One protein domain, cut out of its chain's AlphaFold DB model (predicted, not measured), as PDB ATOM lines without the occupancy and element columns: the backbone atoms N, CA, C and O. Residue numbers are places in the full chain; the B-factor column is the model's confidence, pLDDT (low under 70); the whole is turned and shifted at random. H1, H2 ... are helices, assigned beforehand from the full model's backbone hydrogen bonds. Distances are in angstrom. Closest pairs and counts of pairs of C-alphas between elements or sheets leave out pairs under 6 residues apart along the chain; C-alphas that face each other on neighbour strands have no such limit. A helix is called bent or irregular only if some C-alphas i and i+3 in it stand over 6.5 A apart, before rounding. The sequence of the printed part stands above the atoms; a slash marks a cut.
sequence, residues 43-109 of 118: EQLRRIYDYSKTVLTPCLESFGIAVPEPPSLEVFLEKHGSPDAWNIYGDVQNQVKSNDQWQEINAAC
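AT A GLANCE: This is residues 43 to 109 of the 118 residues of an uncharacterized protein of Microbacteriaceae bacterium (UniProt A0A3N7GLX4). One long helix, H1, makes the base and runs along the longest axis, and three short helices are set over it: H2 crosswise near its first residues, H4 steeply tilted near its last ones, and H3 between them, roughly in line with H1. After H1 the link of residues 63 to 72 folds back along the length of H1 to reach H2, and contacts between the helices are few. The printed part has 67 residues with four named helices, in the order H1, H2, H3, H4, and no named strand; the class is all helix, with 45 residues in the helices. The whole is compact, with a radius of gyration of the C-alphas of 12.4 A and spans of 34 by 23 by 18 A.

HOW THE PARTS SIT: H1, residues 43 to 62, touches H2, residues 73 to 79, with its residues 45 to 49 alone. The closest C-alphas of the two, those of Tyr 49 and Leu 73, are 7.0 A apart, and the lines are about perpendicular at 71 degrees, only just past steep. H3, residues 88 to 95, is close to H1 but not clearly touching; the closest C-alphas, those of Ser 52 and Ile 88, are 6.9 A apart. H1 and H3 run the same way at a shallow tilt of 25 degrees. H4, residues 99 to 108, is also close to H1 but not clearly touching, with the closest C-alphas, those of Leu 60 and Ile 105, 7.4 A apart. H1 and H4 run opposite ways at a steep tilt of 63 degrees. H2 is apart from H3 and from H4; H3 and H4 are only just apart, at 8.4 A. In H2 and H4 every O i to N i+4 pair is within hydrogen-bond range, against 14 of 16 in H1 and 2 of 4 in H3.

IN THESE COORDINATES: H1 begins at C-alpha 43, (197.035, 283.213, 260.122), and is 27.8 A long from first to last C-alpha. It has a kink of 32 degrees near residue 55, but is neither bent nor irregular, only just: C-alphas 54 and 57 are 6.4 A apart. H2 is 10.0 A long and H3 12.3 A, beginning at C-alpha 88, (213.432, 281.069, 268.031). H3 is irregular, with C-alphas 91 and 94 7.4 A apart. H4, 14.3 A long, ends at C-alpha 108, (219.100, 293.825, 262.845).

THE WHOLE: The two C-alphas farthest apart, those of Glu 74 and Asp 100, are separated by 34.8 A. The printed part has no cut. The link from H3 to H4 is tight, those from H1 to H2 and from H2 to H3 are short, and no link is long. The mean pLDDT of the printed part is 95.4, and no printed residue is under 70.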
ATOM      1  N   GLU A  43     196.247 282.667 261.236       93.62
ATOM      2  CA  GLU A  43     197.035 283.213 260.122       93.62
ATOM      3  C   GLU A  43     198.232 284.013 260.631       93.62
ATOM      4  O   GLU A  43     199.345 283.826 260.145       93.62
ATOM      5  N   GLN A  44     198.038 284.818 261.676       95.00
ATOM      6  CA  GLN A  44     199.114 285.555 262.337       95.00
ATOM      7  C   GLN A  44     200.169 284.608 262.916       95.00
ATOM      8  O   GLN A  44     201.366 284.823 262.741       95.00
ATOM      9  N   LEU A  45     199.742 283.508 263.542       95.88
ATOM     10  CA  LEU A  45     200.662 282.489 264.046       95.88
ATOM     11  C   LEU A  45     201.454 281.818 262.918       95.88
ATOM     12  O   LEU A  45     202.672 281.682 263.019       95.88
ATOM     13  N   ARG A  46     200.792 281.451 261.814       96.44
ATOM     14  CA  ARG A  46     201.479 280.918 260.624       96.44
ATOM     15  C   ARG A  46     202.479 281.925 260.065       96.44
ATOM     16  O   ARG A  46     203.607 281.545 259.769       96.44
ATOM     17  N   ARG A  47     202.110 283.208 260.006       96.94
ATOM     18  CA  ARG A  47     202.989 284.284 259.540       96.94
ATOM     19  C   ARG A  47     204.235 284.425 260.412       96.94
ATOM     20  O   ARG A  47     205.330 284.533 259.868       96.94
ATOM     21  N   ILE A  48     204.092 284.374 261.738       96.38
ATOM     22  CA  ILE A  48     205.226 284.385 262.680       96.38
ATOM     23  C   ILE A  48     206.130 283.178 262.455       96.38
ATOM     24  O   ILE A  48     207.350 283.331 262.391       96.38
ATOM     25  N   TYR A  49     205.550 281.986 262.331       97.12
ATOM     26  CA  TYR A  49     206.313 280.766 262.101       97.12
ATOM     27  C   TYR A  49     207.100 280.833 260.781       97.12
ATOM     28  O   TYR A  49     208.311 280.606 260.770       97.12
ATOM     29  N   ASP A  50     206.454 281.237 259.686       97.25
ATOM     30  CA  ASP A  50     207.100 281.365 258.377       97.25
ATOM     31  C   ASP A  50     208.183 282.446 258.379       97.25
ATOM     32  O   ASP A  50     209.283 282.220 257.871       97.25
ATOM     33  N   TYR A  51     207.915 283.603 258.991       97.62
ATOM     34  CA  TYR A  51     208.905 284.663 259.184       97.62
ATOM     35  C   TYR A  51     210.109 284.173 259.994       97.62
ATOM     36  O   TYR A  51     211.254 284.437 259.622       97.62
ATOM     37  N   SER A  52     209.868 283.397 261.054       96.62
ATOM     38  CA  SER A  52     210.945 282.864 261.890       96.62
ATOM     39  C   SER A  52     211.892 281.988 261.070       96.62
ATOM     40  O   SER A  52     213.105 282.131 261.166       96.62
ATOM     41  N   LYS A  53     211.343 281.144 260.192       96.06
ATOM     42  CA  LYS A  53     212.128 280.240 259.343       96.06
ATOM     43  C   LYS A  53     212.834 280.929 258.185       96.06
ATOM     44  O   LYS A  53     213.951 280.570 257.832       96.06
ATOM     45  N   THR A  54     212.137 281.842 257.523       96.25
ATOM     46  CA  THR A  54     212.569 282.373 256.222       96.25
ATOM     47  C   THR A  54     213.341 283.679 256.338       96.25
ATOM     48  O   THR A  54     214.091 284.013 255.425       96.25
ATOM     49  N   VAL A  55     213.184 284.400 257.452       96.94
ATOM     50  CA  VAL A  55     213.821 285.700 257.685       96.94
ATOM     51  C   VAL A  55     214.688 285.679 258.939       96.94
ATOM     52  O   VAL A  55     215.859 286.049 258.862       96.94
ATOM     53  N   LEU A  56     214.168 285.222 260.084       96.56
ATOM     54  CA  LEU A  56     214.947 285.263 261.329       96.56
ATOM     55  C   LEU A  56     216.093 284.264 261.353       96.56
ATOM     56  O   LEU A  56     217.193 284.664 261.715       96.56
ATOM     57  N   THR A  57     215.870 283.008 260.962       97.06
ATOM     58  CA  THR A  57     216.932 281.995 260.895       97.06
ATOM     59  C   THR A  57     218.163 282.505 260.133       97.06
ATOM     60  O   THR A  57     219.216 282.612 260.762       97.06
ATOM     61  N   PRO A  58     218.065 282.931 258.854       97.44
ATOM     62  CA  PRO A  58     219.241 283.423 258.136       97.44
ATOM     63  C   PRO A  58     219.812 284.721 258.731       97.44
ATOM     64  O   PRO A  58     221.022 284.944 258.676       97.44
ATOM     65  N   CYS A  59     218.976 285.581 259.324       97.94
ATOM     66  CA  CYS A  59     219.453 286.790 259.996       97.94
ATOM     67  C   CYS A  59     220.322 286.447 261.211       97.94
ATOM     68  O   CYS A  59     221.444 286.934 261.317       97.94
ATOM     69  N   LEU A  60     219.857 285.557 262.088       97.56
ATOM     70  CA  LEU A  60     220.596 285.110 263.269       97.56
ATOM     71  C   LEU A  60     221.886 284.376 262.879       97.56
ATOM     72  O   LEU A  60     222.943 284.644 263.453       97.56
ATOM     73  N   GLU A  61     221.839 283.526 261.854       97.31
ATOM     74  CA  GLU A  61     223.025 282.844 261.322       97.31
ATOM     75  C   GLU A  61     224.093 283.829 260.822       97.31
ATOM     76  O   GLU A  61     225.287 283.575 260.991       97.31
ATOM     77  N   SER A  62     223.698 284.993 260.288       97.25
ATOM     78  CA  SER A  62     224.646 286.040 259.873       97.25
ATOM     79  C   SER A  62     225.445 286.646 261.038       97.25
ATOM     80  O   SER A  62     226.559 287.128 260.835       97.25
ATOM     81  N   PHE A  63     224.927 286.542 262.268       96.44
ATOM     82  CA  PHE A  63     225.626 286.901 263.507       96.44
ATOM     83  C   PHE A  63     226.475 285.749 264.076       96.44
ATOM     84  O   PHE A  63     227.016 285.858 265.178       96.44
ATOM     85  N   GLY A  64     226.607 284.637 263.344       96.12
ATOM     86  CA  GLY A  64     227.339 283.451 263.784       96.12
ATOM     87  C   GLY A  64     226.604 282.631 264.846       96.12
ATOM     88  O   GLY A  64     227.237 281.851 265.557       96.12
ATOM     89  N   ILE A  65     225.288 282.818 264.976       97.06
ATOM     90  CA  ILE A  65     224.438 282.065 265.898       97.06
ATOM     91  C   ILE A  65     223.997 280.777 265.210       97.06
ATOM     92  O   ILE A  65     223.424 280.808 264.123       97.06
ATOM     93  N   ALA A  66     224.226 279.637 265.858       97.44
ATOM     94  CA  ALA A  66     223.684 278.367 265.401       97.44
ATOM     95  C   ALA A  66     222.195 278.293 265.762       97.44
ATOM     96  O   ALA A  66     221.844 278.307 266.944       97.44
ATOM     97  N   VAL A  67     221.328 278.211 264.755       96.56
ATOM     98  CA  VAL A  67     219.875 278.135 264.940       96.56
ATOM     99  C   VAL A  67     219.429 276.671 264.832       96.56
ATOM    100  O   VAL A  67     219.663 276.049 263.795       96.56
ATOM    101  N   PRO A  68     218.816 276.082 265.876       95.62
ATOM    102  CA  PRO A  68     218.263 274.733 265.792       95.62
ATOM    103  C   PRO A  68     217.115 274.634 264.783       95.62
ATOM    104  O   PRO A  68     216.413 275.612 264.520       95.62
ATOM    105  N   GLU A  69     216.884 273.427 264.263       95.06
ATOM    106  CA  GLU A  69     215.708 273.167 263.432       95.06
ATOM    107  C   GLU A  69     214.418 273.438 264.232       95.06
ATOM    108  O   GLU A  69     214.268 272.924 265.347       95.06
ATOM    109  N   PRO A  70     213.476 274.223 263.683       95.19
ATOM    110  CA  PRO A  70     212.227 274.543 264.358       95.19
ATOM    111  C   PRO A  70     211.318 273.305 264.470       95.19
ATOM    112  O   PRO A  70     211.408 272.380 263.651       95.19
ATOM    113  N   PRO A  71     210.374 273.286 265.432       96.75
ATOM    114  CA  PRO A  71     209.321 272.275 265.465       96.75
ATOM    115  C   PRO A  71     208.452 272.360 264.206       96.75
ATOM    116  O   PRO A  71     208.489 273.348 263.481       96.75
ATOM    117  N   SER A  72     207.614 271.351 263.952       97.56
ATOM    118  CA  SER A  72     206.623 271.457 262.875       97.56
ATOM    119  C   SER A  72     205.616 272.580 263.154       97.56
ATOM    120  O   SER A  72     205.358 272.935 264.306       97.56
ATOM    121  N   LEU A  73     204.988 273.107 262.097       97.00
ATOM    122  CA  LEU A  73     203.951 274.136 262.227       97.00
ATOM    123  C   LEU A  73     202.775 273.661 263.092       97.00
ATOM    124  O   LEU A  73     202.216 274.437 263.854       97.00
ATOM    125  N   GLU A  74     202.408 272.384 262.987       97.69
ATOM    126  CA  GLU A  74     201.356 271.782 263.808       97.69
ATOM    127  C   GLU A  74     201.713 271.830 265.298       97.69
ATOM    128  O   GLU A  74     200.933 272.349 266.090       97.69
ATOM    129  N   VAL A  75     202.929 271.405 265.659       97.25
ATOM    130  CA  VAL A  75     203.418 271.447 267.045       97.25
ATOM    131  C   VAL A  75     203.527 272.886 267.552       97.25
ATOM    132  O   VAL A  75     203.195 273.159 268.705       97.25
ATOM    133  N   PHE A  76     203.965 273.820 266.705       97.06
ATOM    134  CA  PHE A  76     204.015 275.241 267.046       97.06
ATOM    135  C   PHE A  76     202.625 275.794 267.390       97.06
ATOM    136  O   PHE A  76     202.459 276.441 268.424       97.06
ATOM    137  N   LEU A  77     201.625 275.515 266.548       96.62
ATOM    138  CA  LEU A  77     200.252 275.969 266.761       96.62
ATOM    139  C   LEU A  77     199.617 275.313 267.992       96.62
ATOM    140  O   LEU A  77     198.952 275.999 268.762       96.62
ATOM    141  N   GLU A  78     199.839 274.012 268.193       96.50
ATOM    142  CA  GLU A  78     199.299 273.257 269.330       96.50
ATOM    143  C   GLU A  78     199.840 273.769 270.671       96.50
ATOM    144  O   GLU A  78     199.086 273.930 271.630       96.50
ATOM    145  N   LYS A  79     201.144 274.053 270.744       95.06
ATOM    146  CA  LYS A  79     201.808 274.490 271.981       95.06
ATOM    147  C   LYS A  79     201.725 275.991 272.233       95.06
ATOM    148  O   LYS A  79     202.165 276.447 273.292       95.06
ATOM    149  N   HIS A  80     201.200 276.772 271.294       92.81
ATOM    150  CA  HIS A  80     201.115 278.219 271.442       92.81
ATOM    151  C   HIS A  80     200.323 278.613 272.706       92.81
ATOM    152  O   HIS A  80     199.220 278.130 272.949       92.81
ATOM    153  N   GLY A  81     200.885 279.515 273.516       89.12
ATOM    154  CA  GLY A  81     200.284 279.970 274.777       89.12
ATOM    155  C   GLY A  81     200.478 279.021 275.968       89.12
ATOM    156  O   GLY A  81     200.028 279.335 277.069       89.12
ATOM    157  N   SER A  82     201.157 277.888 275.776       93.44
ATOM    158  CA  SER A  82     201.578 276.995 276.860       93.44
ATOM    159  C   SER A  82     202.991 277.343 277.367       93.44
ATOM    160  O   SER A  82     203.731 278.051 276.679       93.44
ATOM    161  N   PRO A  83     203.417 276.825 278.536       92.38
ATOM    162  CA  PRO A  83     204.805 276.939 278.995       92.38
ATOM    163  C   PRO A  83     205.845 276.352 278.024       92.38
ATOM    164  O   PRO A  83     207.001 276.757 278.064       92.38
ATOM    165  N   ASP A  84     205.425 275.442 277.140       92.31
ATOM    166  CA  ASP A  84     206.264 274.799 276.125       92.31
ATOM    167  C   ASP A  84     206.173 275.497 274.753       92.31
ATOM    168  O   ASP A  84     206.539 274.912 273.727       92.31
ATOM    169  N   ALA A  85     205.631 276.720 274.699       94.50
ATOM    170  CA  ALA A  85     205.519 277.489 273.466       94.50
ATOM    171  C   ALA A  85     206.905 277.784 272.877       94.50
ATOM    172  O   ALA A  85     207.785 278.348 273.530       94.50
ATOM    173  N   TRP A  86     207.081 277.430 271.606       95.12
ATOM    174  CA  TRP A  86     208.334 277.659 270.902       95.12
ATOM    175  C   TRP A  86     208.469 279.115 270.450       95.12
ATOM    176  O   TRP A  86     207.530 279.708 269.919       95.12
ATOM    177  N   ASN A  87     209.669 279.668 270.614       92.88
ATOM    178  CA  ASN A  87     210.108 280.891 269.958       92.88
ATOM    179  C   ASN A  87     211.613 280.784 269.673       92.88
ATOM    180  O   ASN A  87     212.370 280.321 270.523       92.88
ATOM    181  N   ILE A  88     212.046 281.240 268.497       94.56
ATOM    182  CA  ILE A  88     213.432 281.069 268.031       94.56
ATOM    183  C   ILE A  88     214.470 281.706 268.967       94.56
ATOM    184  O   ILE A  88     215.537 281.142 269.189       94.56
ATOM    185  N   TYR A  89     214.150 282.854 269.574       93.50
ATOM    186  CA  TYR A  89     215.044 283.540 270.511       93.50
ATOM    187  C   TYR A  89     215.244 282.760 271.817       93.50
ATOM    188  O   TYR A  89     216.327 282.813 272.399       93.50
ATOM    189  N   GLY A  90     214.245 281.983 272.240       92.12
ATOM    190  CA  GLY A  90     214.332 281.074 273.378       92.12
ATOM    191  C   GLY A  90     215.413 280.010 273.204       92.12
ATOM    192  O   GLY A  90     216.099 279.690 274.177       92.12
ATOM    193  N   ASP A  91     215.615 279.542 271.970       93.44
ATOM    194  CA  ASP A  91     216.593 278.504 271.628       93.44
ATOM    195  C   ASP A  91     218.022 279.048 271.502       93.44
ATOM    196  O   ASP A  91     218.986 278.333 271.783       93.44
ATOM    197  N   VAL A  92     218.177 280.309 271.084       94.62
ATOM    198  CA  VAL A  92     219.495 280.877 270.746       94.62
ATOM    199  C   VAL A  92     220.063 281.849 271.777       94.62
ATOM    200  O   VAL A  92     221.250 282.172 271.718       94.62
ATOM    201  N   GLN A  93     219.261 282.323 272.734       92.75
ATOM    202  CA  GLN A  93     219.677 283.337 273.719       92.75
ATOM    203  C   GLN A  93     220.946 282.965 274.505       92.75
ATOM    204  O   GLN A  93     221.708 283.845 274.893       92.75
ATOM    205  N   ASN A  94     221.217 281.674 274.706       94.62
ATOM    206  CA  ASN A  94     222.408 281.185 275.409       94.62
ATOM    207  C   ASN A  94     223.728 281.432 274.651       94.62
ATOM    208  O   ASN A  94     224.800 281.342 275.250       94.62
ATOM    209  N   GLN A  95     223.667 281.737 273.354       96.12
ATOM    210  CA  GLN A  95     224.828 282.075 272.527       96.12
ATOM    211  C   GLN A  95     225.158 283.573 272.568       96.12
ATOM    212  O   GLN A  95     226.253 283.972 272.162       96.12
ATOM    213  N   VAL A  96     224.241 284.401 273.079       93.69
ATOM    214  CA  VAL A  96     224.427 285.848 273.195       93.69
ATOM    215  C   VAL A  96     225.229 286.160 274.457       93.69
ATOM    216  O   VAL A  96     224.866 285.770 275.563       93.69
ATOM    217  N   LYS A  97     226.362 286.849 274.292       93.38
ATOM    218  CA  LYS A  97     227.385 287.007 275.340       93.38
ATOM    219  C   LYS A  97     227.279 288.306 276.129       93.38
ATOM    220  O   LYS A  97     227.905 288.425 277.181       93.38
ATOM    221  N   SER A  98     226.545 289.291 275.621       94.25
ATOM    222  CA  SER A  98     226.391 290.595 276.263       94.25
ATOM    223  C   SER A  98     225.074 291.268 275.882       94.25
ATOM    224  O   SER A  98     224.466 290.953 274.859       94.25
ATOM    225  N   ASN A  99     224.659 292.242 276.696       92.94
ATOM    226  CA  ASN A  99     223.498 293.080 276.394       92.94
ATOM    227  C   ASN A  99     223.697 293.914 275.121       92.94
ATOM    228  O   ASN A  99     222.742 294.105 274.377       92.94
ATOM    229  N   ASP A 100     224.919 294.373 274.849       95.69
ATOM    230  CA  ASP A 100     225.211 295.149 273.638       95.69
ATOM    231  C   ASP A 100     225.004 294.292 272.385       95.69
ATOM    232  O   ASP A 100     224.319 294.706 271.452       95.69
ATOM    233  N   GLN A 101     225.497 293.047 272.407       93.94
ATOM    234  CA  GLN A 101     225.267 292.094 271.325       93.94
ATOM    235  C   GLN A 101     223.771 291.782 271.174       93.94
ATOM    236  O   GLN A 101     223.258 291.724 270.060       93.94
ATOM    237  N   TRP A 102     223.051 291.613 272.289       93.25
ATOM    238  CA  TRP A 102     221.603 291.404 272.271       93.25
ATOM    239  C   TRP A 102     220.864 292.558 271.583       93.25
ATOM    240  O   TRP A 102     219.969 292.318 270.772       93.25
ATOM    241  N   GLN A 103     221.235 293.804 271.883       94.62
ATOM    242  CA  GLN A 103     220.635 294.986 271.262       94.62
ATOM    243  C   GLN A 103     220.945 295.068 269.768       94.62
ATOM    244  O   GLN A 103     220.039 295.337 268.982       94.62
ATOM    245  N   GLU A 104     222.189 294.793 269.372       95.69
ATOM    246  CA  GLU A 104     222.601 294.782 267.967       95.69
ATOM    247  C   GLU A 104     221.815 293.740 267.157       95.69
ATOM    248  O   GLU A 104     221.226 294.072 266.127       95.69
ATOM    249  N   ILE A 105     221.713 292.507 267.669       95.50
ATOM    250  CA  ILE A 105     220.936 291.434 267.037       95.50
ATOM    251  C   ILE A 105     219.464 291.829 266.925       95.50
ATOM    252  O   ILE A 105     218.879 291.686 265.859       95.50
ATOM    253  N   ASN A 106     218.847 292.349 267.990       93.25
ATOM    254  CA  ASN A 106     217.425 292.709 267.956       93.25
ATOM    255  C   ASN A 106     217.128 293.905 267.042       93.25
ATOM    256  O   ASN A 106     216.026 293.996 266.500       93.25
ATOM    257  N   ALA A 107     218.092 294.809 266.858       94.50
ATOM    258  CA  ALA A 107     217.980 295.898 265.897       94.50
ATOM    259  C   ALA A 107     218.062 295.392 264.446       94.50
ATOM    260  O   ALA A 107     217.346 295.899 263.584       94.50
ATOM    261  N   ALA A 108     218.908 294.393 264.179       96.25
ATOM    262  CA  ALA A 108     219.100 293.825 262.845       96.25
ATOM    263  C   ALA A 108     218.072 292.739 262.473       96.25
ATOM    264  O   ALA A 108     217.693 292.627 261.309       96.25
ATOM    265  N   CYS A 109     217.601 291.963 263.452       96.25
ATOM    266  CA  CYS A 109     216.713 290.812 263.296       96.25
ATOM    267  C   CYS A 109     215.417 291.004 264.115       96.25
ATOM    268  O   CYS A 109     215.252 290.376 265.169       96.25
TER     269      CYS A 109